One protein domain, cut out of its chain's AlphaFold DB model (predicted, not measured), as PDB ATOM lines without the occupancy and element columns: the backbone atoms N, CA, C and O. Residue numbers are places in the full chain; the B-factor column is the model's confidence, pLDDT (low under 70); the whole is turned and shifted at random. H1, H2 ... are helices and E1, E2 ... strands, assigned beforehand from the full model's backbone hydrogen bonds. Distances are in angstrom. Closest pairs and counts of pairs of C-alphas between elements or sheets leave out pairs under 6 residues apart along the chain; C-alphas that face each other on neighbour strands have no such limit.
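Overview. This is residues 104 to 270 of the 828 residues of the protein "RING-type domain-containing protein" of Auriculariopsis ampla (UniProt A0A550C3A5). Two small lobes of sheet and helix stand end to end, joined by E1, which runs on into E2, and by the tight link from E5 to H3. One lobe is the sheet E6 E1 E7 with H4 over one face and H3 grazing the sheet; the other is the strongly twisted sheet E3 E4 E2 E5 with H1 and H2 over one face. The printed part has 167 residues, with four named helices and seven named strands in the order E1 E2 H1 E3 E4 H2 E5 H3 E6 H4 E7; both sheets are antiparallel, and the class is mixed. The whole is loose, with a radius of gyration of the C-alphas of 19.8 A, and elongated, spanning 60 by 32 by 26 A.

Arrangement. E1, residues 107 to 114, is the inner strand between E6, residues 230 to 237, and E7, residues 264 to 267. N 109 and O 235 are within hydrogen-bond range at 2.8 A, as are N 112 and O 264 at 2.8 A. E1 runs on at 30 degrees into E2, residues 117 to 124. E2 and E4, residues 163 to 170, are inner strands; E3, residues 148 to 152, and E5, residues 188 to 194, are edge strands. Pairs within range are N 122 and O 165, 2.9 A, N 121 and O 189, 2.8 A, and, in the hairpin E3 and E4, N 150 and O 166, 2.9 A. H1, residues 127 to 137, and H2, residues 176 to 183, are on the same face, making two layers, helices on one face of a sheet. H1 has a height over the sheet of 7.9 A; its closest C-alphas to E3 are Ala 134 and Val 149, 5.4 A. H2 has a height of 8.5 A; its closest C-alphas to E5 are Ala 180 and Val 188, 6.0 A. H3, residues 198 to 211, only grazes the sheet E6 E1 E7. H4, residues 240 to 250, makes two layers with that sheet, over E1 and E7 at a height over the sheet of 7.8 A; its closest C-alphas to E7 are those of Arg 247 and Ala 265, 5.6 A apart. E2 H1 E3, E4 H2 E5 and E6 H4 E7 are split strand-helix-strand units, same-way strands with another between them, each with a right-handed crossover. In the four helices every O i to N i+4 pair is within range.

Along the chain. E1 begins at C-alpha 107 (21.671, 17.090, 56.686) and is 23.4 A long; E2 is 23.1 A, E6 22.5 A, E4 20.3 A and H3 20.1 A. E7 ends at C-alpha 267 (16.439, 21.655, 54.759).

Size, cuts and confidence. The C-alphas farthest apart, Ser 104 and Asn 159, are 64.3 A apart. The printed part has no cut; the links H3 to E6 and H4 to E7 are long. The mean pLDDT of the printed part is 79.4, with 20 residues under 70, among them 154 to 162.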
ATOM      1  N   SER A 104      20.017  10.113  61.677       43.91
ATOM      2  CA  SER A 104      21.105  11.041  61.390       43.91
ATOM      3  C   SER A 104      21.588  10.731  59.975       43.91
ATOM      4  O   SER A 104      22.755  10.467  59.720       43.91
ATOM      5  N   ASN A 105      20.645  10.676  59.035       47.56
ATOM      6  CA  ASN A 105      20.958  10.842  57.644       47.56
ATOM      7  C   ASN A 105      21.516  12.254  57.549       47.56
ATOM      8  O   ASN A 105      20.927  13.170  58.131       47.56
ATOM      9  N   ASP A 106      22.648  12.380  56.853       52.72
ATOM     10  CA  ASP A 106      23.272  13.630  56.430       52.72
ATOM     11  C   ASP A 106      22.243  14.751  56.339       52.72
ATOM     12  O   ASP A 106      21.153  14.548  55.799       52.72
ATOM     13  N   SER A 107      22.567  15.943  56.826       68.94
ATOM     14  CA  SER A 107      21.671  17.090  56.686       68.94
ATOM     15  C   SER A 107      21.483  17.390  55.195       68.94
ATOM     16  O   SER A 107      22.291  18.089  54.590       68.94
ATOM     17  N   VAL A 108      20.461  16.789  54.569       75.94
ATOM     18  CA  VAL A 108      20.256  16.852  53.120       75.94
ATOM     19  C   VAL A 108      19.527  18.143  52.794       75.94
ATOM     20  O   VAL A 108      18.327  18.295  53.041       75.94
ATOM     21  N   LEU A 109      20.252  19.064  52.178       83.69
ATOM     22  CA  LEU A 109      19.698  20.281  51.617       83.69
ATOM     23  C   LEU A 109      19.179  19.989  50.207       83.69
ATOM     24  O   LEU A 109      19.952  19.749  49.279       83.69
ATOM     25  N   SER A 110      17.859  20.022  50.036       85.06
ATOM     26  CA  SER A 110      17.217  19.914  48.723       85.06
ATOM     27  C   SER A 110      16.994  21.304  48.136       85.06
ATOM     28  O   SER A 110      16.317  22.132  48.742       85.06
ATOM     29  N   MET A 111      17.530  21.562  46.949       89.12
ATOM     30  CA  MET A 111      17.463  22.847  46.253       89.12
ATOM     31  C   MET A 111      16.812  22.670  44.888       89.12
ATOM     32  O   MET A 111      17.038  21.669  44.215       89.12
ATOM     33  N   TRP A 112      15.998  23.632  44.462       91.00
ATOM     34  CA  TRP A 112      15.385  23.587  43.142       91.00
ATOM     35  C   TRP A 112      15.141  24.968  42.539       91.00
ATOM     36  O   TRP A 112      14.784  25.936  43.219       91.00
ATOM     37  N   TRP A 113      15.303  25.045  41.220       90.31
ATOM     38  CA  TRP A 113      15.050  26.235  40.405       90.31
ATOM     39  C   TRP A 113      14.613  25.831  38.991       90.31
ATOM     40  O   TRP A 113      14.596  24.650  38.647       90.31
ATOM     41  N   ARG A 114      14.183  26.791  38.164       86.31
ATOM     42  CA  ARG A 114      13.686  26.499  36.806       86.31
ATOM     43  C   ARG A 114      14.818  26.059  35.883       86.31
ATOM     44  O   ARG A 114      15.826  26.752  35.792       86.31
ATOM     45  N   ALA A 115      14.607  24.963  35.158       84.56
ATOM     46  CA  ALA A 115      15.532  24.470  34.138       84.56
ATOM     47  C   ALA A 115      15.719  25.483  32.991       84.56
ATOM     48  O   ALA A 115      14.829  26.320  32.780       84.56
ATOM     49  N   PRO A 116      16.829  25.404  32.227       84.44
ATOM     50  CA  PRO A 116      17.032  26.229  31.041       84.44
ATOM     51  C   PRO A 116      15.819  26.120  30.119       84.44
ATOM     52  O   PRO A 116      15.345  25.020  29.785       84.44
ATOM     53  N   SER A 117      15.253  27.277  29.783       84.94
ATOM     54  CA  SER A 117      13.988  27.334  29.061       84.94
ATOM     55  C   SER A 117      13.911  28.521  28.122       84.94
ATOM     56  O   SER A 117      14.408  29.611  28.418       84.94
ATOM     57  N   VAL A 118      13.227  28.295  27.008       85.88
ATOM     58  CA  VAL A 118      12.879  29.311  26.022       85.88
ATOM     59  C   VAL A 118      11.376  29.566  26.052       85.88
ATOM     60  O   VAL A 118      10.575  28.681  26.369       85.88
ATOM     61  N   ARG A 119      10.998  30.799  25.732       86.69
ATOM     62  CA  ARG A 119       9.612  31.210  25.539       86.69
ATOM     63  C   ARG A 119       9.357  31.485  24.065       86.69
ATOM     64  O   ARG A 119      10.204  32.070  23.400       86.69
ATOM     65  N   TYR A 120       8.183  31.112  23.577       87.38
ATOM     66  CA  TYR A 120       7.724  31.461  22.233       87.38
ATOM     67  C   TYR A 120       6.392  32.196  22.303       87.38
ATOM     68  O   TYR A 120       5.567  31.912  23.170       87.38
ATOM     69  N   THR A 121       6.173  33.125  21.381       86.44
ATOM     70  CA  THR A 121       4.868  33.737  21.132       86.44
ATOM     71  C   THR A 121       4.321  33.266  19.805       86.44
ATOM     72  O   THR A 121       5.039  33.326  18.813       86.44
ATOM     73  N   ALA A 122       3.067  32.828  19.773       85.94
ATOM     74  CA  ALA A 122       2.368  32.495  18.535       85.94
ATOM     75  C   ALA A 122       1.186  33.446  18.326       85.94
ATOM     76  O   ALA A 122       0.414  33.689  19.257       85.94
ATOM     77  N   GLU A 123       1.060  33.982  17.116       84.25
ATOM     78  CA  GLU A 123      -0.001  34.917  16.736       84.25
ATOM     79  C   GLU A 123      -1.208  34.196  16.140       84.25
ATOM     80  O   GLU A 123      -1.069  33.208  15.415       84.25
ATOM     81  N   TYR A 124      -2.399  34.710  16.445       82.19
ATOM     82  CA  TYR A 124      -3.670  34.230  15.907       82.19
ATOM     83  C   TYR A 124      -4.508  35.400  15.410       82.19
ATOM     84  O   TYR A 124      -4.477  36.492  15.977       82.19
ATOM     85  N   SER A 125      -5.303  35.134  14.375       74.00
ATOM     86  CA  SER A 125      -6.170  36.112  13.714       74.00
ATOM     87  C   SER A 125      -7.344  36.593  14.570       74.00
ATOM     88  O   SER A 125      -7.909  37.641  14.276       74.00
ATOM     89  N   THR A 126      -7.735  35.848  15.613       78.56
ATOM     90  CA  THR A 126      -8.830  36.225  16.520       78.56
ATOM     91  C   THR A 126      -8.507  35.893  17.979       78.56
ATOM     92  O   THR A 126      -7.796  34.930  18.279       78.56
ATOM     93  N   SER A 127      -9.074  36.671  18.904       74.62
ATOM     94  CA  SER A 127      -8.939  36.457  20.352       74.62
ATOM     95  C   SER A 127      -9.570  35.144  20.819       74.62
ATOM     96  O   SER A 127      -8.990  34.443  21.646       74.62
ATOM     97  N   VAL A 128     -10.711  34.766  20.236       78.75
ATOM     98  CA  VAL A 128     -11.426  33.520  20.549       78.75
ATOM     99  C   VAL A 128     -10.602  32.295  20.142       78.75
ATOM    100  O   VAL A 128     -10.492  31.342  20.914       78.75
ATOM    101  N   ALA A 129      -9.957  32.327  18.969       81.00
ATOM    102  CA  ALA A 129      -9.077  31.243  18.534       81.00
ATOM    103  C   ALA A 129      -7.831  31.125  19.426       81.00
ATOM    104  O   ALA A 129      -7.452  30.013  19.795       81.00
ATOM    105  N   ALA A 130      -7.226  32.252  19.821       79.75
ATOM    106  CA  ALA A 130      -6.082  32.268  20.733       79.75
ATOM    107  C   ALA A 130      -6.432  31.691  22.117       79.75
ATOM    108  O   ALA A 130      -5.668  30.896  22.662       79.75
ATOM    109  N   GLU A 131      -7.594  32.042  22.675       82.00
ATOM    110  CA  GLU A 131      -8.068  31.530  23.968       82.00
ATOM    111  C   GLU A 131      -8.398  30.037  23.920       82.00
ATOM    112  O   GLU A 131      -7.914  29.277  24.764       82.00
ATOM    113  N   ALA A 132      -9.137  29.596  22.897       83.12
ATOM    114  CA  ALA A 132      -9.440  28.182  22.691       83.12
ATOM    115  C   ALA A 132      -8.156  27.353  22.526       83.12
ATOM    116  O   ALA A 132      -8.019  26.269  23.102       83.12
ATOM    117  N   LYS A 133      -7.168  27.878  21.788       84.44
ATOM    118  CA  LYS A 133      -5.890  27.193  21.577       84.44
ATOM    119  C   LYS A 133      -5.003  27.211  22.820       84.44
ATOM    120  O   LYS A 133      -4.387  26.191  23.124       84.44
ATOM    121  N   ALA A 134      -4.980  28.305  23.582       84.06
ATOM    122  CA  ALA A 134      -4.268  28.371  24.855       84.06
ATOM    123  C   ALA A 134      -4.820  27.350  25.859       84.06
ATOM    124  O   ALA A 134      -4.039  26.606  26.448       84.06
ATOM    125  N   GLN A 135      -6.145  27.236  25.994       84.00
ATOM    126  CA  GLN A 135      -6.772  26.220  26.848       84.00
ATOM    127  C   GLN A 135      -6.476  24.792  26.366       84.00
ATOM    128  O   GLN A 135      -6.171  23.922  27.179       84.00
ATOM    129  N   ALA A 136      -6.500  24.554  25.051       85.38
ATOM    130  CA  ALA A 136      -6.249  23.233  24.475       85.38
ATOM    131  C   ALA A 136      -4.781  22.771  24.567       85.38
ATOM    132  O   ALA A 136      -4.520  21.564  24.590       85.38
ATOM    133  N   LEU A 137      -3.822  23.702  24.560       84.69
ATOM    134  CA  LEU A 137      -2.383  23.410  24.580       84.69
ATOM    135  C   LEU A 137      -1.757  23.529  25.974       84.69
ATOM    136  O   LEU A 137      -0.688  22.956  26.210       84.69
ATOM    137  N   ASN A 138      -2.397  24.239  26.905       85.38
ATOM    138  CA  ASN A 138      -1.888  24.382  28.263       85.38
ATOM    139  C   ASN A 138      -1.773  23.011  28.944       85.38
ATOM    140  O   ASN A 138      -2.737  22.257  29.062       85.38
ATOM    141  N   GLY A 139      -0.566  22.666  29.394       78.69
ATOM    142  CA  GLY A 139      -0.305  21.381  30.025       78.69
ATOM    143  C   GLY A 139      -0.160  20.197  29.063       78.69
ATOM    144  O   GLY A 139      -0.074  19.074  29.564       78.69
ATOM    145  N   LYS A 140      -0.092  20.402  27.741       85.06
ATOM    146  CA  LYS A 140       0.327  19.358  26.787       85.06
ATOM    147  C   LYS A 140       1.852  19.238  26.709       85.06
ATOM    148  O   LYS A 140       2.585  20.104  27.190       85.06
ATOM    149  N   PHE A 141       2.328  18.127  26.151       84.00
ATOM    150  CA  PHE A 141       3.753  17.857  25.962       84.00
ATOM    151  C   PHE A 141       4.235  18.405  24.619       84.00
ATOM    152  O   PHE A 141       3.618  18.144  23.590       84.00
ATOM    153  N   CYS A 142       5.351  19.130  24.638       78.38
ATOM    154  CA  CYS A 142       6.082  19.579  23.459       78.38
ATOM    155  C   CYS A 142       7.563  19.225  23.661       78.38
ATOM    156  O   CYS A 142       8.145  19.569  24.692       78.38
ATOM    157  N   SER A 143       8.133  18.458  22.727       76.94
ATOM    158  CA  SER A 143       9.525  17.969  22.752       76.94
ATOM    159  C   SER A 143       9.939  17.381  24.116       76.94
ATOM    160  O   SER A 143      10.931  17.773  24.730       76.94
ATOM    161  N   GLY A 144       9.101  16.472  24.635       75.31
ATOM    162  CA  GLY A 144       9.317  15.748  25.897       75.31
ATOM    163  C   GLY A 144       8.988  16.525  27.179       75.31
ATOM    164  O   GLY A 144       8.884  15.918  28.243       75.31
ATOM    165  N   ARG A 145       8.749  17.845  27.112       81.06
ATOM    166  CA  ARG A 145       8.462  18.695  28.281       81.06
ATOM    167  C   ARG A 145       7.018  19.194  28.264       81.06
ATOM    168  O   ARG A 145       6.478  19.590  27.235       81.06
ATOM    169  N   ARG A 146       6.364  19.203  29.426       83.44
ATOM    170  CA  ARG A 146       5.023  19.788  29.567       83.44
ATOM    171  C   ARG A 146       5.129  21.313  29.463       83.44
ATOM    172  O   ARG A 146       5.911  21.907  30.200       83.44
ATOM    173  N   VAL A 147       4.339  21.972  28.625       84.81
ATOM    174  CA  VAL A 147       4.406  23.439  28.452       84.81
ATOM    175  C   VAL A 147       3.301  24.154  29.219       84.81
ATOM    176  O   VAL A 147       2.281  23.548  29.555       84.81
ATOM    177  N   ASN A 148       3.518  25.429  29.535       84.19
ATOM    178  CA  ASN A 148       2.476  26.300  30.076       84.19
ATOM    179  C   ASN A 148       2.108  27.323  29.002       84.19
ATOM    180  O   ASN A 148       3.002  27.974  28.464       84.19
ATOM    181  N   VAL A 149       0.822  27.458  28.686       86.00
ATOM    182  CA  VAL A 149       0.362  28.352  27.615       86.00
ATOM    183  C   VAL A 149      -0.587  29.390  28.192       86.00
ATOM    184  O   VAL A 149      -1.559  29.040  28.856       86.00
ATOM    185  N   PHE A 150      -0.298  30.664  27.938       84.44
ATOM    186  CA  PHE A 150      -1.067  31.798  28.447       84.44
ATOM    187  C   PHE A 150      -1.413  32.754  27.312       84.44
ATOM    188  O   PHE A 150      -0.611  32.951  26.405       84.44
ATOM    189  N   VAL A 151      -2.580  33.387  27.369       83.88
ATOM    190  CA  VAL A 151      -2.950  34.427  26.400       83.88
ATOM    191  C   VAL A 151      -2.302  35.746  26.810       83.88
ATOM    192  O   VAL A 151      -2.409  36.164  27.963       83.88
ATOM    193  N   HIS A 152      -1.628  36.406  25.872       77.81
ATOM    194  CA  HIS A 152      -1.019  37.713  26.066       77.81
ATOM    195  C   HIS A 152      -1.754  38.765  25.239       77.81
ATOM    196  O   HIS A 152      -1.839  38.674  24.016       77.81
ATOM    197  N   ARG A 153      -2.280  39.783  25.924       70.19
ATOM    198  CA  ARG A 153      -2.882  40.960  25.296       70.19
ATOM    199  C   ARG A 153      -1.941  42.149  25.519       70.19
ATOM    200  O   ARG A 153      -1.867  42.621  26.658       70.19
ATOM    201  N   PRO A 154      -1.199  42.615  24.501       60.94
ATOM    202  CA  PRO A 154      -0.346  43.786  24.659       60.94
ATOM    203  C   PRO A 154      -1.215  45.011  24.980       60.94
ATOM    204  O   PRO A 154      -2.180  45.312  24.279       60.94
ATOM    205  N   ARG A 155      -0.910  45.710  26.078       53.16
ATOM    206  CA  ARG A 155      -1.574  46.973  26.438       53.16
ATOM    207  C   ARG A 155      -0.875  48.112  25.696       53.16
ATOM    208  O   ARG A 155       0.276  48.388  26.013       53.16
ATOM    209  N   GLY A 156      -1.553  48.779  24.755       52.53
ATOM    210  CA  GLY A 156      -1.062  50.063  24.229       52.53
ATOM    211  C   GLY A 156      -1.405  50.463  22.791       52.53
ATOM    212  O   GLY A 156      -1.145  51.608  22.448       52.53
ATOM    213  N   LEU A 157      -1.994  49.604  21.951       45.50
ATOM    214  CA  LEU A 157      -2.350  49.981  20.573       45.50
ATOM    215  C   LEU A 157      -3.842  49.755  20.316       45.50
ATOM    216  O   LEU A 157      -4.330  48.626  20.308       45.50
ATOM    217  N   LEU A 158      -4.566  50.859  20.122       46.31
ATOM    218  CA  LEU A 158      -5.901  50.872  19.528       46.31
ATOM    219  C   LEU A 158      -5.768  50.260  18.120       46.31
ATOM    220  O   LEU A 158      -5.117  50.849  17.265       46.31
ATOM    221  N   ASN A 159      -6.349  49.073  17.912       51.75
ATOM    222  CA  ASN A 159      -6.339  48.263  16.678       51.75
ATOM    223  C   ASN A 159      -5.074  47.435  16.361       51.75
ATOM    224  O   ASN A 159      -4.489  47.567  15.289       51.75
ATOM    225  N   SER A 160      -4.734  46.455  17.206       49.56
ATOM    226  CA  SER A 160      -4.031  45.245  16.730       49.56
ATOM    227  C   SER A 160      -4.992  44.041  16.706       49.56
ATOM    228  O   SER A 160      -5.511  43.678  17.762       49.56
ATOM    229  N   PRO A 161      -5.251  43.411  15.541       53.00
ATOM    230  CA  PRO A 161      -6.150  42.255  15.428       53.00
ATOM    231  C   PRO A 161      -5.513  40.935  15.900       53.00
ATOM    232  O   PRO A 161      -6.215  39.950  16.122       53.00
ATOM    233  N   SER A 162      -4.191  40.897  16.079       56.41
ATOM    234  CA  SER A 162      -3.454  39.692  16.455       56.41
ATOM    235  C   SER A 162      -3.429  39.503  17.974       56.41
ATOM    236  O   SER A 162      -2.740  40.223  18.699       56.41
ATOM    237  N   THR A 163      -4.159  38.502  18.473       72.00
ATOM    238  CA  THR A 163      -4.014  38.045  19.864       72.00
ATOM    239  C   THR A 163      -2.892  37.013  19.922       72.00
ATOM    240  O   THR A 163      -2.894  36.043  19.165       72.00
ATOM    241  N   GLN A 164      -1.921  37.226  20.810       82.38
ATOM    242  CA  GLN A 164      -0.763  36.350  20.966       82.38
ATOM    243  C   GLN A 164      -0.987  35.353  22.104       82.38
ATOM    244  O   GLN A 164      -1.558  35.689  23.143       82.38
ATOM    245  N   ILE A 165      -0.488  34.130  21.948       85.00
ATOM    246  CA  ILE A 165      -0.297  33.203  23.069       85.00
ATOM    247  C   ILE A 165       1.191  33.114  23.390       85.00
ATOM    248  O   ILE A 165       2.022  33.067  22.488       85.00
ATOM    249  N   ILE A 166       1.522  33.054  24.673       85.00
ATOM    250  CA  ILE A 166       2.860  32.792  25.189       85.00
ATOM    251  C   ILE A 166       2.944  31.317  25.568       85.00
ATOM    252  O   ILE A 166       2.197  30.853  26.428       85.00
ATOM    253  N   ILE A 167       3.888  30.603  24.965       85.94
ATOM    254  CA  ILE A 167       4.259  29.228  25.298       85.94
ATOM    255  C   ILE A 167       5.541  29.290  26.138       85.94
ATOM    256  O   ILE A 167       6.611  29.642  25.640       85.94
ATOM    257  N   ASP A 168       5.419  28.992  27.431       83.62
ATOM    258  CA  ASP A 168       6.481  29.056  28.443       83.62
ATOM    259  C   ASP A 168       6.978  27.648  28.824       83.62
ATOM    260  O   ASP A 168       6.241  26.659  28.738       83.62
ATOM    261  N   ALA A 169       8.217  27.582  29.326       79.88
ATOM    262  CA  ALA A 169       8.895  26.361  29.771       79.88
ATOM    263  C   ALA A 169       9.207  25.338  28.656       79.88
ATOM    264  O   ALA A 169       9.156  24.132  28.898       79.88
ATOM    265  N   LEU A 170       9.568  25.797  27.453       83.25
ATOM    266  CA  LEU A 170      10.074  24.930  26.380       83.25
ATOM    267  C   LEU A 170      11.577  24.624  26.559       83.25
ATOM    268  O   LEU A 170      12.296  25.465  27.103       83.25
ATOM    269  N   PRO A 171      12.079  23.451  26.124       81.56
ATOM    270  CA  PRO A 171      13.516  23.166  26.065       81.56
ATOM    271  C   PRO A 171      14.259  24.129  25.126       81.56
ATOM    272  O   PRO A 171      13.732  24.500  24.082       81.56
ATOM    273  N   ILE A 172      15.496  24.504  25.467       79.94
ATOM    274  CA  ILE A 172      16.297  25.483  24.701       79.94
ATOM    275  C   ILE A 172      16.618  25.048  23.259       79.94
ATOM    276  O   ILE A 172      16.824  25.905  22.400       79.94
ATOM    277  N   HIS A 173      16.616  23.737  22.996       79.81
ATOM    278  CA  HIS A 173      16.912  23.143  21.689       79.81
ATOM    279  C   HIS A 173      15.681  23.012  20.777       79.81
ATOM    280  O   HIS A 173      15.814  22.520  19.661       79.81
ATOM    281  N   VAL A 174      14.483  23.408  21.231       83.00
ATOM    282  CA  VAL A 174      13.268  23.280  20.413       83.00
ATOM    283  C   VAL A 174      13.332  24.219  19.204       83.00
ATOM    284  O   VAL A 174      13.695  25.392  19.338       83.00
ATOM    285  N   SER A 175      12.983  23.718  18.018       84.25
ATOM    286  CA  SER A 175      12.967  24.525  16.794       84.25
ATOM    287  C   SER A 175      11.678  25.344  16.681       84.25
ATOM    288  O   SER A 175      10.622  24.966  17.195       84.25
ATOM    289  N   ALA A 176      11.736  26.478  15.976       82.12
ATOM    290  CA  ALA A 176      10.542  27.288  15.718       82.12
ATOM    291  C   ALA A 176       9.484  26.516  14.906       82.12
ATOM    292  O   ALA A 176       8.291  26.711  15.120       82.12
ATOM    293  N   GLU A 177       9.908  25.592  14.039       82.00
ATOM    294  CA  GLU A 177       9.032  24.733  13.231       82.00
ATOM    295  C   GLU A 177       8.264  23.706  14.075       82.00
ATOM    296  O   GLU A 177       7.079  23.458  13.845       82.00
ATOM    297  N   GLU A 178       8.912  23.114  15.081       83.81
ATOM    298  CA  GLU A 178       8.254  22.231  16.048       83.81
ATOM    299  C   GLU A 178       7.200  22.977  16.861       83.81
ATOM    300  O   GLU A 178       6.080  22.488  17.035       83.81
ATOM    301  N   VAL A 179       7.533  24.188  17.314       83.88
ATOM    302  CA  VAL A 179       6.604  25.036  18.064       83.88
ATOM    303  C   VAL A 179       5.465  25.527  17.169       83.88
ATOM    304  O   VAL A 179       4.327  25.556  17.627       83.88
ATOM    305  N   ALA A 180       5.718  25.831  15.893       85.12
ATOM    306  CA  ALA A 180       4.694  26.186  14.907       85.12
ATOM    307  C   ALA A 180       3.717  25.034  14.644       85.12
ATOM    308  O   ALA A 180       2.503  25.243  14.670       85.12
ATOM    309  N   ARG A 181       4.214  23.796  14.500       84.62
ATOM    310  CA  ARG A 181       3.365  22.593  14.402       84.62
ATOM    311  C   ARG A 181       2.554  22.352  15.671       84.62
ATOM    312  O   ARG A 181       1.371  22.027  15.589       84.62
ATOM    313  N   PHE A 182       3.165  22.527  16.841       84.12
ATOM    314  CA  PHE A 182       2.493  22.351  18.128       84.12
ATOM    315  C   PHE A 182       1.419  23.425  18.379       84.12
ATOM    316  O   PHE A 182       0.313  23.113  18.823       84.12
ATOM    317  N   ALA A 183       1.725  24.684  18.063       81.31
ATOM    318  CA  ALA A 183       0.814  25.814  18.181       81.31
ATOM    319  C   ALA A 183      -0.276  25.792  17.096       81.31
ATOM    320  O   ALA A 183      -1.392  26.235  17.341       81.31
ATOM    321  N   GLY A 184       0.000  25.232  15.917       81.06
ATOM    322  CA  GLY A 184      -0.892  25.313  14.760       81.06
ATOM    323  C   GLY A 184      -0.998  26.735  14.202       81.06
ATOM    324  O   GLY A 184      -2.057  27.110  13.708       81.06
ATOM    325  N   SER A 185       0.074  27.524  14.323       80.06
ATOM    326  CA  SER A 185       0.198  28.871  13.761       80.06
ATOM    327  C   SER A 185       1.497  28.967  12.966       80.06
ATOM    328  O   SER A 185       2.527  28.445  13.390       80.06
ATOM    329  N   SER A 186       1.440  29.629  11.812       72.44
ATOM    330  CA  SER A 186       2.590  29.899  10.944       72.44
ATOM    331  C   SER A 186       3.435  31.084  11.420       72.44
ATOM    332  O   SER A 186       4.544  31.272  10.928       72.44
ATOM    333  N   ILE A 187       2.938  31.867  12.383       78.50
ATOM    334  CA  ILE A 187       3.607  33.059  12.906       78.50
ATOM    335  C   ILE A 187       3.989  32.788  14.359       78.50
ATOM    336  O   ILE A 187       3.192  32.978  15.283       78.50
ATOM    337  N   VAL A 188       5.221  32.309  14.557       84.06
ATOM    338  CA  VAL A 188       5.791  32.055  15.883       84.06
ATOM    339  C   VAL A 188       7.108  32.811  16.032       84.06
ATOM    340  O   VAL A 188       8.039  32.613  15.257       84.06
ATOM    341  N   ALA A 189       7.205  33.649  17.059       82.50
ATOM    342  CA  ALA A 189       8.415  34.383  17.405       82.50
ATOM    343  C   ALA A 189       9.070  33.793  18.662       82.50
ATOM    344  O   ALA A 189       8.410  33.553  19.677       82.50
ATOM    345  N   ARG A 190      10.385  33.564  18.602       82.81
ATOM    346  CA  ARG A 190      11.194  33.152  19.757       82.81
ATOM    347  C   ARG A 190      11.423  34.368  20.656       82.81
ATOM    348  O   ARG A 190      11.938  35.382  20.201       82.81
ATOM    349  N   GLN A 191      11.030  34.269  21.921       81.56
ATOM    350  CA  GLN A 191      11.212  35.312  22.932       81.56
ATOM    351  C   GLN A 191      12.425  35.022  23.832       81.56
ATOM    352  O   GLN A 191      13.286  34.210  23.495       81.56
ATOM    353  N   GLN A 192      12.478  35.706  24.985       70.88
ATOM    354  CA  GLN A 192      13.525  35.628  25.996       70.88
ATOM    355  C   GLN A 192      14.007  34.190  26.215       70.88
ATOM    356  O   GLN A 192      13.257  33.311  26.650       70.88
ATOM    357  N   VAL A 193      15.289  33.988  25.927       72.69
ATOM    358  CA  VAL A 193      16.012  32.766  26.246       72.69
ATOM    359  C   VAL A 193      16.682  32.993  27.594       72.69
ATOM    360  O   VAL A 193      17.440  33.945  27.761       72.69
ATOM    361  N   LYS A 194      16.374  32.144  28.572       74.12
ATOM    362  CA  LYS A 194      17.147  32.065  29.813       74.12
ATOM    363  C   LYS A 194      18.002  30.815  29.732       74.12
ATOM    364  O   LYS A 194      17.595  29.752  30.203       74.12
ATOM    365  N   ASP A 195      19.119  30.976  29.034       78.56
ATOM    366  CA  ASP A 195      20.114  29.936  28.815       78.56
ATOM    367  C   ASP A 195      21.172  29.989  29.916       78.56
ATOM    368  O   ASP A 195      21.629  31.071  30.288       78.56
ATOM    369  N   TYR A 196      21.501  28.831  30.471       84.12
ATOM    370  CA  TYR A 196      22.588  28.651  31.423       84.12
ATOM    371  C   TYR A 196      22.962  27.168  31.461       84.12
ATOM    372  O   TYR A 196      22.104  26.295  31.295       84.12
ATOM    373  N   ASN A 197      24.239  26.881  31.699       84.31
ATOM    374  CA  ASN A 197      24.714  25.514  31.841       84.31
ATOM    375  C   ASN A 197      24.413  24.999  33.255       84.31
ATOM    376  O   ASN A 197      24.745  25.641  34.254       84.31
ATOM    377  N   VAL A 198      23.764  23.837  33.339       84.56
ATOM    378  CA  VAL A 198      23.409  23.211  34.616       84.56
ATOM    379  C   VAL A 198      24.655  22.717  35.352       84.56
ATOM    380  O   VAL A 198      24.701  22.843  36.570       84.56
ATOM    381  N   GLU A 199      25.670  22.207  34.654       85.38
ATOM    382  CA  GLU A 199      26.905  21.722  35.286       85.38
ATOM    383  C   GLU A 199      27.718  22.877  35.882       85.38
ATOM    384  O   GLU A 199      28.114  22.816  37.045       85.38
ATOM    385  N   ASP A 200      27.852  23.985  35.146       85.19
ATOM    386  CA  ASP A 200      28.505  25.194  35.662       85.19
ATOM    387  C   ASP A 200      27.738  25.774  36.859       85.19
ATOM    388  O   ASP A 200      28.343  26.215  37.836       85.19
ATOM    389  N   ALA A 201      26.401  25.728  36.832       86.38
ATOM    390  CA  ALA A 201      25.567  26.141  37.958       86.38
ATOM    391  C   ALA A 201      25.813  25.286  39.215       86.38
ATOM    392  O   ALA A 201      25.847  25.829  40.319       86.38
ATOM    393  N   LEU A 202      26.000  23.969  39.064       86.31
ATOM    394  CA  LEU A 202      26.346  23.071  40.174       86.31
ATOM    395  C   LEU A 202      27.747  23.372  40.715       86.31
ATOM    396  O   LEU A 202      27.924  23.448  41.928       86.31
ATOM    397  N   HIS A 203      28.718  23.625  39.836       86.44
ATOM    398  CA  HIS A 203      30.071  23.992  40.247       86.44
ATOM    399  C   HIS A 203      30.103  25.325  41.015       86.44
ATOM    400  O   HIS A 203      30.720  25.433  42.073       86.44
ATOM    401  N   GLN A 204      29.376  26.339  40.536       86.56
ATOM    402  CA  GLN A 204      29.241  27.622  41.237       86.56
ATOM    403  C   GLN A 204      28.507  27.479  42.576       86.56
ATOM    404  O   GLN A 204      28.849  28.158  43.547       86.56
ATOM    405  N   LEU A 205      27.532  26.572  42.661       86.56
ATOM    406  CA  LEU A 205      26.858  26.238  43.913       86.56
ATOM    407  C   LEU A 205      27.816  25.579  44.919       86.56
ATOM    408  O   LEU A 205      27.784  25.932  46.097       86.56
ATOM    409  N   GLU A 206      28.702  24.683  44.478       86.06
ATOM    410  CA  GLU A 206      29.748  24.105  45.333       86.06
ATOM    411  C   GLU A 206      30.727  25.165  45.852       86.06
ATOM    412  O   GLU A 206      31.086  25.150  47.032       86.06
ATOM    413  N   ILE A 207      31.122  26.124  45.009       84.69
ATOM    414  CA  ILE A 207      31.953  27.261  45.435       84.69
ATOM    415  C   ILE A 207      31.211  28.097  46.484       84.69
ATOM    416  O   ILE A 207      31.782  28.412  47.529       84.69
ATOM    417  N   HIS A 208      29.931  28.409  46.252       85.94
ATOM    418  CA  HIS A 208      29.099  29.144  47.211       85.94
ATOM    419  C   HIS A 208      29.023  28.427  48.561       85.94
ATOM    420  O   HIS A 208      29.135  29.068  49.599       85.94
ATOM    421  N   ILE A 209      28.894  27.100  48.562       86.12
ATOM    422  CA  ILE A 209      28.905  26.285  49.783       86.12
ATOM    423  C   ILE A 209      30.244  26.415  50.530       86.12
ATOM    424  O   ILE A 209      30.250  26.648  51.742       86.12
ATOM    425  N   ARG A 210      31.378  26.334  49.819       83.88
ATOM    426  CA  ARG A 210      32.721  26.443  50.420       83.88
ATOM    427  C   ARG A 210      32.992  27.813  51.045       83.88
ATOM    428  O   ARG A 210      33.680  27.882  52.060       83.88
ATOM    429  N   LEU A 211      32.425  28.890  50.496       82.62
ATOM    430  CA  LEU A 211      32.569  30.249  51.047       82.62
ATOM    431  C   LEU A 211      31.986  30.399  52.461       82.62
ATOM    432  O   LEU A 211      32.434  31.256  53.216       82.62
ATOM    433  N   TYR A 212      31.027  29.551  52.841       79.00
ATOM    434  CA  TYR A 212      30.468  29.501  54.196       79.00
ATOM    435  C   TYR A 212      31.249  28.563  55.137       79.00
ATOM    436  O   TYR A 212      30.768  28.247  56.222       79.00
ATOM    437  N   GLY A 213      32.444  28.105  54.738       70.94
ATOM    438  CA  GLY A 213      33.281  27.199  55.533       70.94
ATOM    439  C   GLY A 213      32.754  25.762  55.595       70.94
ATOM    440  O   GLY A 213      33.164  24.991  56.459       70.94
ATOM    441  N   ALA A 214      31.838  25.397  54.697       74.19
ATOM    442  CA  ALA A 214      31.180  24.099  54.683       74.19
ATOM    443  C   ALA A 214      31.767  23.178  53.609       74.19
ATOM    444  O   ALA A 214      32.084  23.614  52.503       74.19
ATOM    445  N   THR A 215      31.836  21.880  53.910       74.00
ATOM    446  CA  THR A 215      32.187  20.840  52.932       74.00
ATOM    447  C   THR A 215      31.039  19.844  52.837       74.00
ATOM    448  O   THR A 215      30.472  19.458  53.863       74.00
ATOM    449  N   THR A 216      30.673  19.449  51.619       74.88
ATOM    450  CA  THR A 216      29.660  18.412  51.418       74.88
ATOM    451  C   THR A 216      30.269  17.027  51.636       74.88
ATOM    452  O   THR A 216      31.417  16.783  51.274       74.88
ATOM    453  N   THR A 217      29.513  16.106  52.235       68.81
ATOM    454  CA  THR A 217      29.966  14.716  52.466       68.81
ATOM    455  C   THR A 217      29.993  13.892  51.187       68.81
ATOM    456  O   THR A 217      30.720  12.909  51.078       68.81
ATOM    457  N   ARG A 218      29.187  14.308  50.208       75.06
ATOM    458  CA  ARG A 218      29.082  13.735  48.868       75.06
ATOM    459  C   ARG A 218      29.155  14.858  47.832       75.06
ATOM    460  O   ARG A 218      28.860  16.009  48.179       75.06
ATOM    461  N   PRO A 219      29.524  14.559  46.575       77.38
ATOM    462  CA  PRO A 219      29.381  15.510  45.477       77.38
ATOM    463  C   PRO A 219      27.937  16.006  45.388       77.38
ATOM    464  O   PRO A 219      27.005  15.275  45.728       77.38
ATOM    465  N   VAL A 220      27.739  17.246  44.949       83.25
ATOM    466  CA  VAL A 220      26.387  17.791  44.814       83.25
ATOM    467  C   VAL A 220      25.661  17.064  43.677       83.25
ATOM    468  O   VAL A 220      26.075  17.109  42.521       83.25
ATOM    469  N   GLU A 221      24.559  16.385  43.998       82.06
ATOM    470  CA  GLU A 221      23.849  15.524  43.049       82.06
ATOM    471  C   GLU A 221      22.703  16.272  42.363       82.06
ATOM    472  O   GLU A 221      21.824  16.842  43.017       82.06
ATOM    473  N   ASN A 222      22.648  16.204  41.032       85.75
ATOM    474  CA  ASN A 222      21.473  16.608  40.268       85.75
ATOM    475  C   ASN A 222      20.502  15.425  40.138       85.75
ATOM    476  O   ASN A 222      20.770  14.459  39.431       85.75
ATOM    477  N   THR A 223      19.343  15.522  40.789       81.62
ATOM    478  CA  THR A 223      18.299  14.486  40.778       81.62
ATOM    479  C   THR A 223      17.182  14.761  39.765       81.62
ATOM    480  O   THR A 223      16.138  14.107  39.814       81.62
ATOM    481  N   SER A 224      17.321  15.776  38.907       79.06
ATOM    482  CA  SER A 224      16.325  16.071  37.868       79.06
ATOM    483  C   SER A 224      16.397  15.079  36.709       79.06
ATOM    484  O   SER A 224      17.465  14.598  36.337       79.06
ATOM    485  N   ARG A 225      15.238  14.756  36.130       76.56
ATOM    486  CA  ARG A 225      15.155  13.906  34.939       76.56
ATOM    487  C   ARG A 225      15.369  14.731  33.667       76.56
ATOM    488  O   ARG A 225      15.042  15.923  33.648       76.56
ATOM    489  N   PRO A 226      15.817  14.098  32.566       63.72
ATOM    490  CA  PRO A 226      15.795  14.728  31.253       63.72
ATOM    491  C   PRO A 226      14.389  15.275  30.961       63.72
ATOM    492  O   PRO A 226      13.398  14.571  31.143       63.72
ATOM    493  N   HIS A 227      14.305  16.535  30.525       68.69
ATOM    494  CA  HIS A 227      13.063  17.276  30.246       68.69
ATOM    495  C   HIS A 227      12.242  17.775  31.450       68.69
ATOM    496  O   HIS A 227      11.221  18.435  31.222       68.69
ATOM    497  N   ASP A 228      12.688  17.615  32.700       78.44
ATOM    498  CA  ASP A 228      12.023  18.260  33.843       78.44
ATOM    499  C   ASP A 228      11.995  19.791  33.683       78.44
ATOM    500  O   ASP A 228      12.906  20.404  33.118       78.44
ATOM    501  N   LYS A 229      10.924  20.440  34.168       81.94
ATOM    502  CA  LYS A 229      10.820  21.915  34.165       81.94
ATOM    503  C   LYS A 229      11.714  22.570  35.224       81.94
ATOM    504  O   LYS A 229      11.905  23.785  35.194       81.94
ATOM    505  N   MET A 230      12.204  21.779  36.175       84.81
ATOM    506  CA  MET A 230      12.966  22.226  37.334       84.81
ATOM    507  C   MET A 230      14.256  21.419  37.425       84.81
ATOM    508  O   MET A 230      14.231  20.205  37.240       84.81
ATOM    509  N   VAL A 231      15.353  22.092  37.749       86.56
ATOM    510  CA  VAL A 231      16.572  21.435  38.217       86.56
ATOM    511  C   VAL A 231      16.367  21.151  39.698       86.56
ATOM    512  O   VAL A 231      16.002  22.058  40.444       86.56
ATOM    513  N   ASN A 232      16.554  19.899  40.105       86.50
ATOM    514  CA  ASN A 232      16.470  19.459  41.494       86.50
ATOM    515  C   ASN A 232      17.857  18.995  41.911       86.50
ATOM    516  O   ASN A 232      18.433  18.135  41.251       86.50
ATOM    517  N   VAL A 233      18.373  19.556  42.993       88.12
ATOM    518  CA  VAL A 233      19.740  19.351  43.455       88.12
ATOM    519  C   VAL A 233      19.727  18.952  44.921       88.12
ATOM    520  O   VAL A 233      18.947  19.498  45.705       88.12
ATOM    521  N   ARG A 234      20.581  18.004  45.302       86.12
ATOM    522  CA  ARG A 234      20.768  17.578  46.690       86.12
ATOM    523  C   ARG A 234      22.218  17.754  47.107       86.12
ATOM    524  O   ARG A 234      23.123  17.282  46.429       86.12
ATOM    525  N   ALA A 235      22.415  18.419  48.238       84.62
ATOM    526  CA  ALA A 235      23.711  18.548  48.890       84.62
ATOM    527  C   ALA A 235      23.642  17.924  50.287       84.62
ATOM    528  O   ALA A 235      22.678  18.147  51.022       84.62
ATOM    529  N   HIS A 236      24.655  17.134  50.629       81.75
ATOM    530  CA  HIS A 236      24.746  16.408  51.892       81.75
ATOM    531  C   HIS A 236      25.764  17.085  52.808       81.75
ATOM    532  O   HIS A 236      26.887  17.349  52.380       81.75
ATOM    533  N   PHE A 237      25.382  17.361  54.055       78.31
ATOM    534  CA  PHE A 237      26.220  18.060  55.031       78.31
ATOM    535  C   PHE A 237      26.366  17.261  56.329       78.31
ATOM    536  O   PHE A 237      25.410  16.630  56.780       78.31
ATOM    537  N   ASN A 238      27.543  17.369  56.958       69.81
ATOM    538  CA  ASN A 238      27.822  16.803  58.284       69.81
ATOM    539  C   ASN A 238      27.129  17.570  59.420       69.81
ATOM    540  O   ASN A 238      26.773  16.978  60.433       69.81
ATOM    541  N   ASP A 239      26.951  18.884  59.261       74.00
ATOM    542  CA  ASP A 239      26.363  19.750  60.281       74.00
ATOM    543  C   ASP A 239      25.081  20.419  59.774       74.00
ATOM    544  O   ASP A 239      25.058  21.070  58.723       74.00
ATOM    545  N   TRP A 240      24.012  20.282  60.561       76.44
ATOM    546  CA  TRP A 240      22.704  20.843  60.242       76.44
ATOM    547  C   TRP A 240      22.696  22.368  60.323       76.44
ATOM    548  O   TRP A 240      22.094  23.022  59.473       76.44
ATOM    549  N   ASN A 241      23.388  22.951  61.307       75.75
ATOM    550  CA  ASN A 241      23.411  24.405  61.484       75.75
ATOM    551  C   ASN A 241      24.074  25.089  60.287       75.75
ATOM    552  O   ASN A 241      23.552  26.068  59.754       75.75
ATOM    553  N   THR A 242      25.187  24.531  59.819       80.12
ATOM    554  CA  THR A 242      25.872  24.973  58.605       80.12
ATOM    555  C   THR A 242      24.978  24.831  57.368       80.12
ATOM    556  O   THR A 242      24.851  25.774  56.582       80.12
ATOM    557  N   ALA A 243      24.283  23.697  57.216       82.69
ATOM    558  CA  ALA A 243      23.328  23.496  56.126       82.69
ATOM    559  C   ALA A 243      22.169  24.514  56.165       82.69
ATOM    560  O   ALA A 243      21.717  24.979  55.116       82.69
ATOM    561  N   GLU A 244      21.705  24.901  57.356       82.75
ATOM    562  CA  GLU A 244      20.629  25.880  57.535       82.75
ATOM    563  C   GLU A 244      21.087  27.299  57.180       82.75
ATOM    564  O   GLU A 244      20.359  28.027  56.501       82.75
ATOM    565  N   GLN A 245      22.317  27.681  57.539       82.81
ATOM    566  CA  GLN A 245      22.908  28.953  57.102       82.81
ATOM    567  C   GLN A 245      22.989  29.034  55.574       82.81
ATOM    568  O   GLN A 245      22.587  30.035  54.971       82.81
ATOM    569  N   ILE A 246      23.419  27.951  54.923       85.31
ATOM    570  CA  ILE A 246      23.457  27.865  53.460       85.31
ATOM    571  C   ILE A 246      22.039  27.944  52.884       85.31
ATOM    572  O   ILE A 246      21.805  28.717  51.950       85.31
ATOM    573  N   ARG A 247      21.065  27.230  53.464       87.62
ATOM    574  CA  ARG A 247      19.657  27.301  53.045       87.62
ATOM    575  C   ARG A 247      19.133  28.733  53.096       87.62
ATOM    576  O   ARG A 247      18.515  29.180  52.127       87.62
ATOM    577  N   LEU A 248      19.367  29.451  54.194       84.38
ATOM    578  CA  LEU A 248      18.984  30.856  54.363       84.38
ATOM    579  C   LEU A 248      19.705  31.777  53.368       84.38
ATOM    580  O   LEU A 248      19.116  32.745  52.883       84.38
ATOM    581  N   SER A 249      20.954  31.465  53.015       85.19
ATOM    582  CA  SER A 249      21.713  32.233  52.027       85.19
ATOM    583  C   SER A 249      21.153  32.108  50.604       85.19
ATOM    584  O   SER A 249      21.222  33.087  49.862       85.19
ATOM    585  N   LEU A 250      20.574  30.951  50.253       86.94
ATOM    586  CA  LEU A 250      20.092  30.620  48.907       86.94
ATOM    587  C   LEU A 250      18.590  30.888  48.720       86.94
ATOM    588  O   LEU A 250      18.164  31.327  47.652       86.94
ATOM    589  N   THR A 251      17.778  30.622  49.747       88.88
ATOM    590  CA  THR A 251      16.310  30.635  49.644       88.88
ATOM    591  C   THR A 251      15.789  32.024  49.288       88.88
ATOM    592  O   THR A 251      16.037  32.998  49.994       88.88
ATOM    593  N   GLY A 252      15.012  32.108  48.206       81.38
ATOM    594  CA  GLY A 252      14.360  33.350  47.787       81.38
ATOM    595  C   GLY A 252      15.276  34.322  47.038       81.38
ATOM    596  O   GLY A 252      14.811  35.394  46.658       81.38
ATOM    597  N   LYS A 253      16.544  33.961  46.788       86.94
ATOM    598  CA  LYS A 253      17.500  34.792  46.044       86.94
ATOM    599  C   LYS A 253      17.700  34.293  44.615       86.94
ATOM    600  O   LYS A 253      17.474  33.122  44.308       86.94
ATOM    601  N   THR A 254      18.108  35.205  43.738       86.94
ATOM    602  CA  THR A 254      18.436  34.940  42.331       86.94
ATOM    603  C   THR A 254      19.935  35.039  42.114       86.94
ATOM    604  O   THR A 254      20.570  35.913  42.702       86.94
ATOM    605  N   PHE A 255      20.482  34.215  41.225       85.62
ATOM    606  CA  PHE A 255      21.912  34.214  40.934       85.62
ATOM    607  C   PHE A 255      22.175  34.243  39.425       85.62
ATOM    608  O   PHE A 255      21.400  33.710  38.636       85.62
ATOM    609  N   ALA A 256      23.294  34.833  39.004       83.75
ATOM    610  CA  ALA A 256      23.641  34.873  37.582       83.75
ATOM    611  C   ALA A 256      23.839  33.457  37.005       83.75
ATOM    612  O   ALA A 256      23.355  33.154  35.915       83.75
ATOM    613  N   TRP A 257      24.462  32.568  37.783       85.62
ATOM    614  CA  TRP A 257      24.798  31.200  37.381       85.62
ATOM    615  C   TRP A 257      23.588  30.275  37.183       85.62
ATOM    616  O   TRP A 257      23.730  29.239  36.546       85.62
ATOM    617  N   ASN A 258      22.388  30.634  37.657       83.62
ATOM    618  CA  ASN A 258      21.165  29.851  37.423       83.62
ATOM    619  C   ASN A 258      20.168  30.530  36.472       83.62
ATOM    620  O   ASN A 258      18.969  30.248  36.527       83.62
ATOM    621  N   GLY A 259      20.629  31.468  35.640       80.44
ATOM    622  CA  GLY A 259      19.757  32.216  34.732       80.44
ATOM    623  C   GLY A 259      18.838  33.214  35.450       80.44
ATOM    624  O   GLY A 259      17.738  33.511  34.966       80.44
ATOM    625  N   ASN A 260      19.275  33.727  36.609       84.62
ATOM    626  CA  ASN A 260      18.535  34.651  37.473       84.62
ATOM    627  C   ASN A 260      17.174  34.097  37.918       84.62
ATOM    628  O   ASN A 260      16.179  34.826  38.006       84.62
ATOM    629  N   TRP A 261      17.104  32.789  38.162       85.44
ATOM    630  CA  TRP A 261      15.930  32.154  38.745       85.44
ATOM    631  C   TRP A 261      16.017  32.158  40.269       85.44
ATOM    632  O   TRP A 261      17.093  32.073  40.853       85.44
ATOM    633  N   ILE A 262      14.865  32.257  40.931       86.31
ATOM    634  CA  ILE A 262      14.812  32.170  42.391       86.31
ATOM    635  C   ILE A 262      15.156  30.737  42.799       86.31
ATOM    636  O   ILE A 262      14.493  29.792  42.355       86.31
ATOM    637  N   VAL A 263      16.168  30.584  43.650       87.62
ATOM    638  CA  VAL A 263      16.494  29.301  44.272       87.62
ATOM    639  C   VAL A 263      15.542  29.074  45.434       87.62
ATOM    640  O   VAL A 263      15.393  29.904  46.331       87.62
ATOM    641  N   ASN A 264      14.886  27.922  45.421       87.81
ATOM    642  CA  ASN A 264      14.143  27.437  46.568       87.81
ATOM    643  C   ASN A 264      14.986  26.354  47.222       87.81
ATOM    644  O   ASN A 264      15.451  25.448  46.536       87.81
ATOM    645  N   ALA A 265      15.193  26.455  48.528       85.62
ATOM    646  CA  ALA A 265      15.943  25.462  49.273       85.62
ATOM    647  C   ALA A 265      15.134  25.001  50.482       85.62
ATOM    648  O   ALA A 265      14.499  25.793  51.186       85.62
ATOM    649  N   ARG A 266      15.162  23.696  50.720       80.50
ATOM    650  CA  ARG A 266      14.522  23.031  51.843       80.50
ATOM    651  C   ARG A 266      15.563  22.195  52.551       80.50
ATOM    652  O   ARG A 266      16.131  21.279  51.959       80.50
ATOM    653  N   LEU A 267      15.749  22.510  53.822       76.56
ATOM    654  CA  LEU A 267      16.439  21.655  54.759       76.56
ATOM    655  C   LEU A 267      15.382  20.999  55.627       76.56
ATOM    656  O   LEU A 267      14.404  21.612  56.062       76.56
ATOM    657  N   ASP A 268      15.557  19.714  55.785       66.69
ATOM    658  CA  ASP A 268      14.722  18.868  56.597       66.69
ATOM    659  C   ASP A 268      15.253  18.942  58.051       66.69
ATOM    660  O   ASP A 268      16.447  19.150  58.253       66.69
ATOM    661  N   GLY A 269      14.386  18.884  59.075       62.50
ATOM    662  CA  GLY A 269      14.813  19.107  60.473       62.50
ATOM    663  C   GLY A 269      15.899  18.118  60.942       62.50
ATOM    664  O   GLY A 269      15.909  16.993  60.441       62.50
ATOM    665  N   PRO A 270      16.773  18.502  61.895       63.31
ATOM    666  CA  PRO A 270      17.949  17.714  62.290       63.31
ATOM    667  C   PRO A 270      17.591  16.355  62.895       63.31
ATOM    668  O   PRO A 270      18.384  15.422  62.845       63.31
TER     669      PRO A 270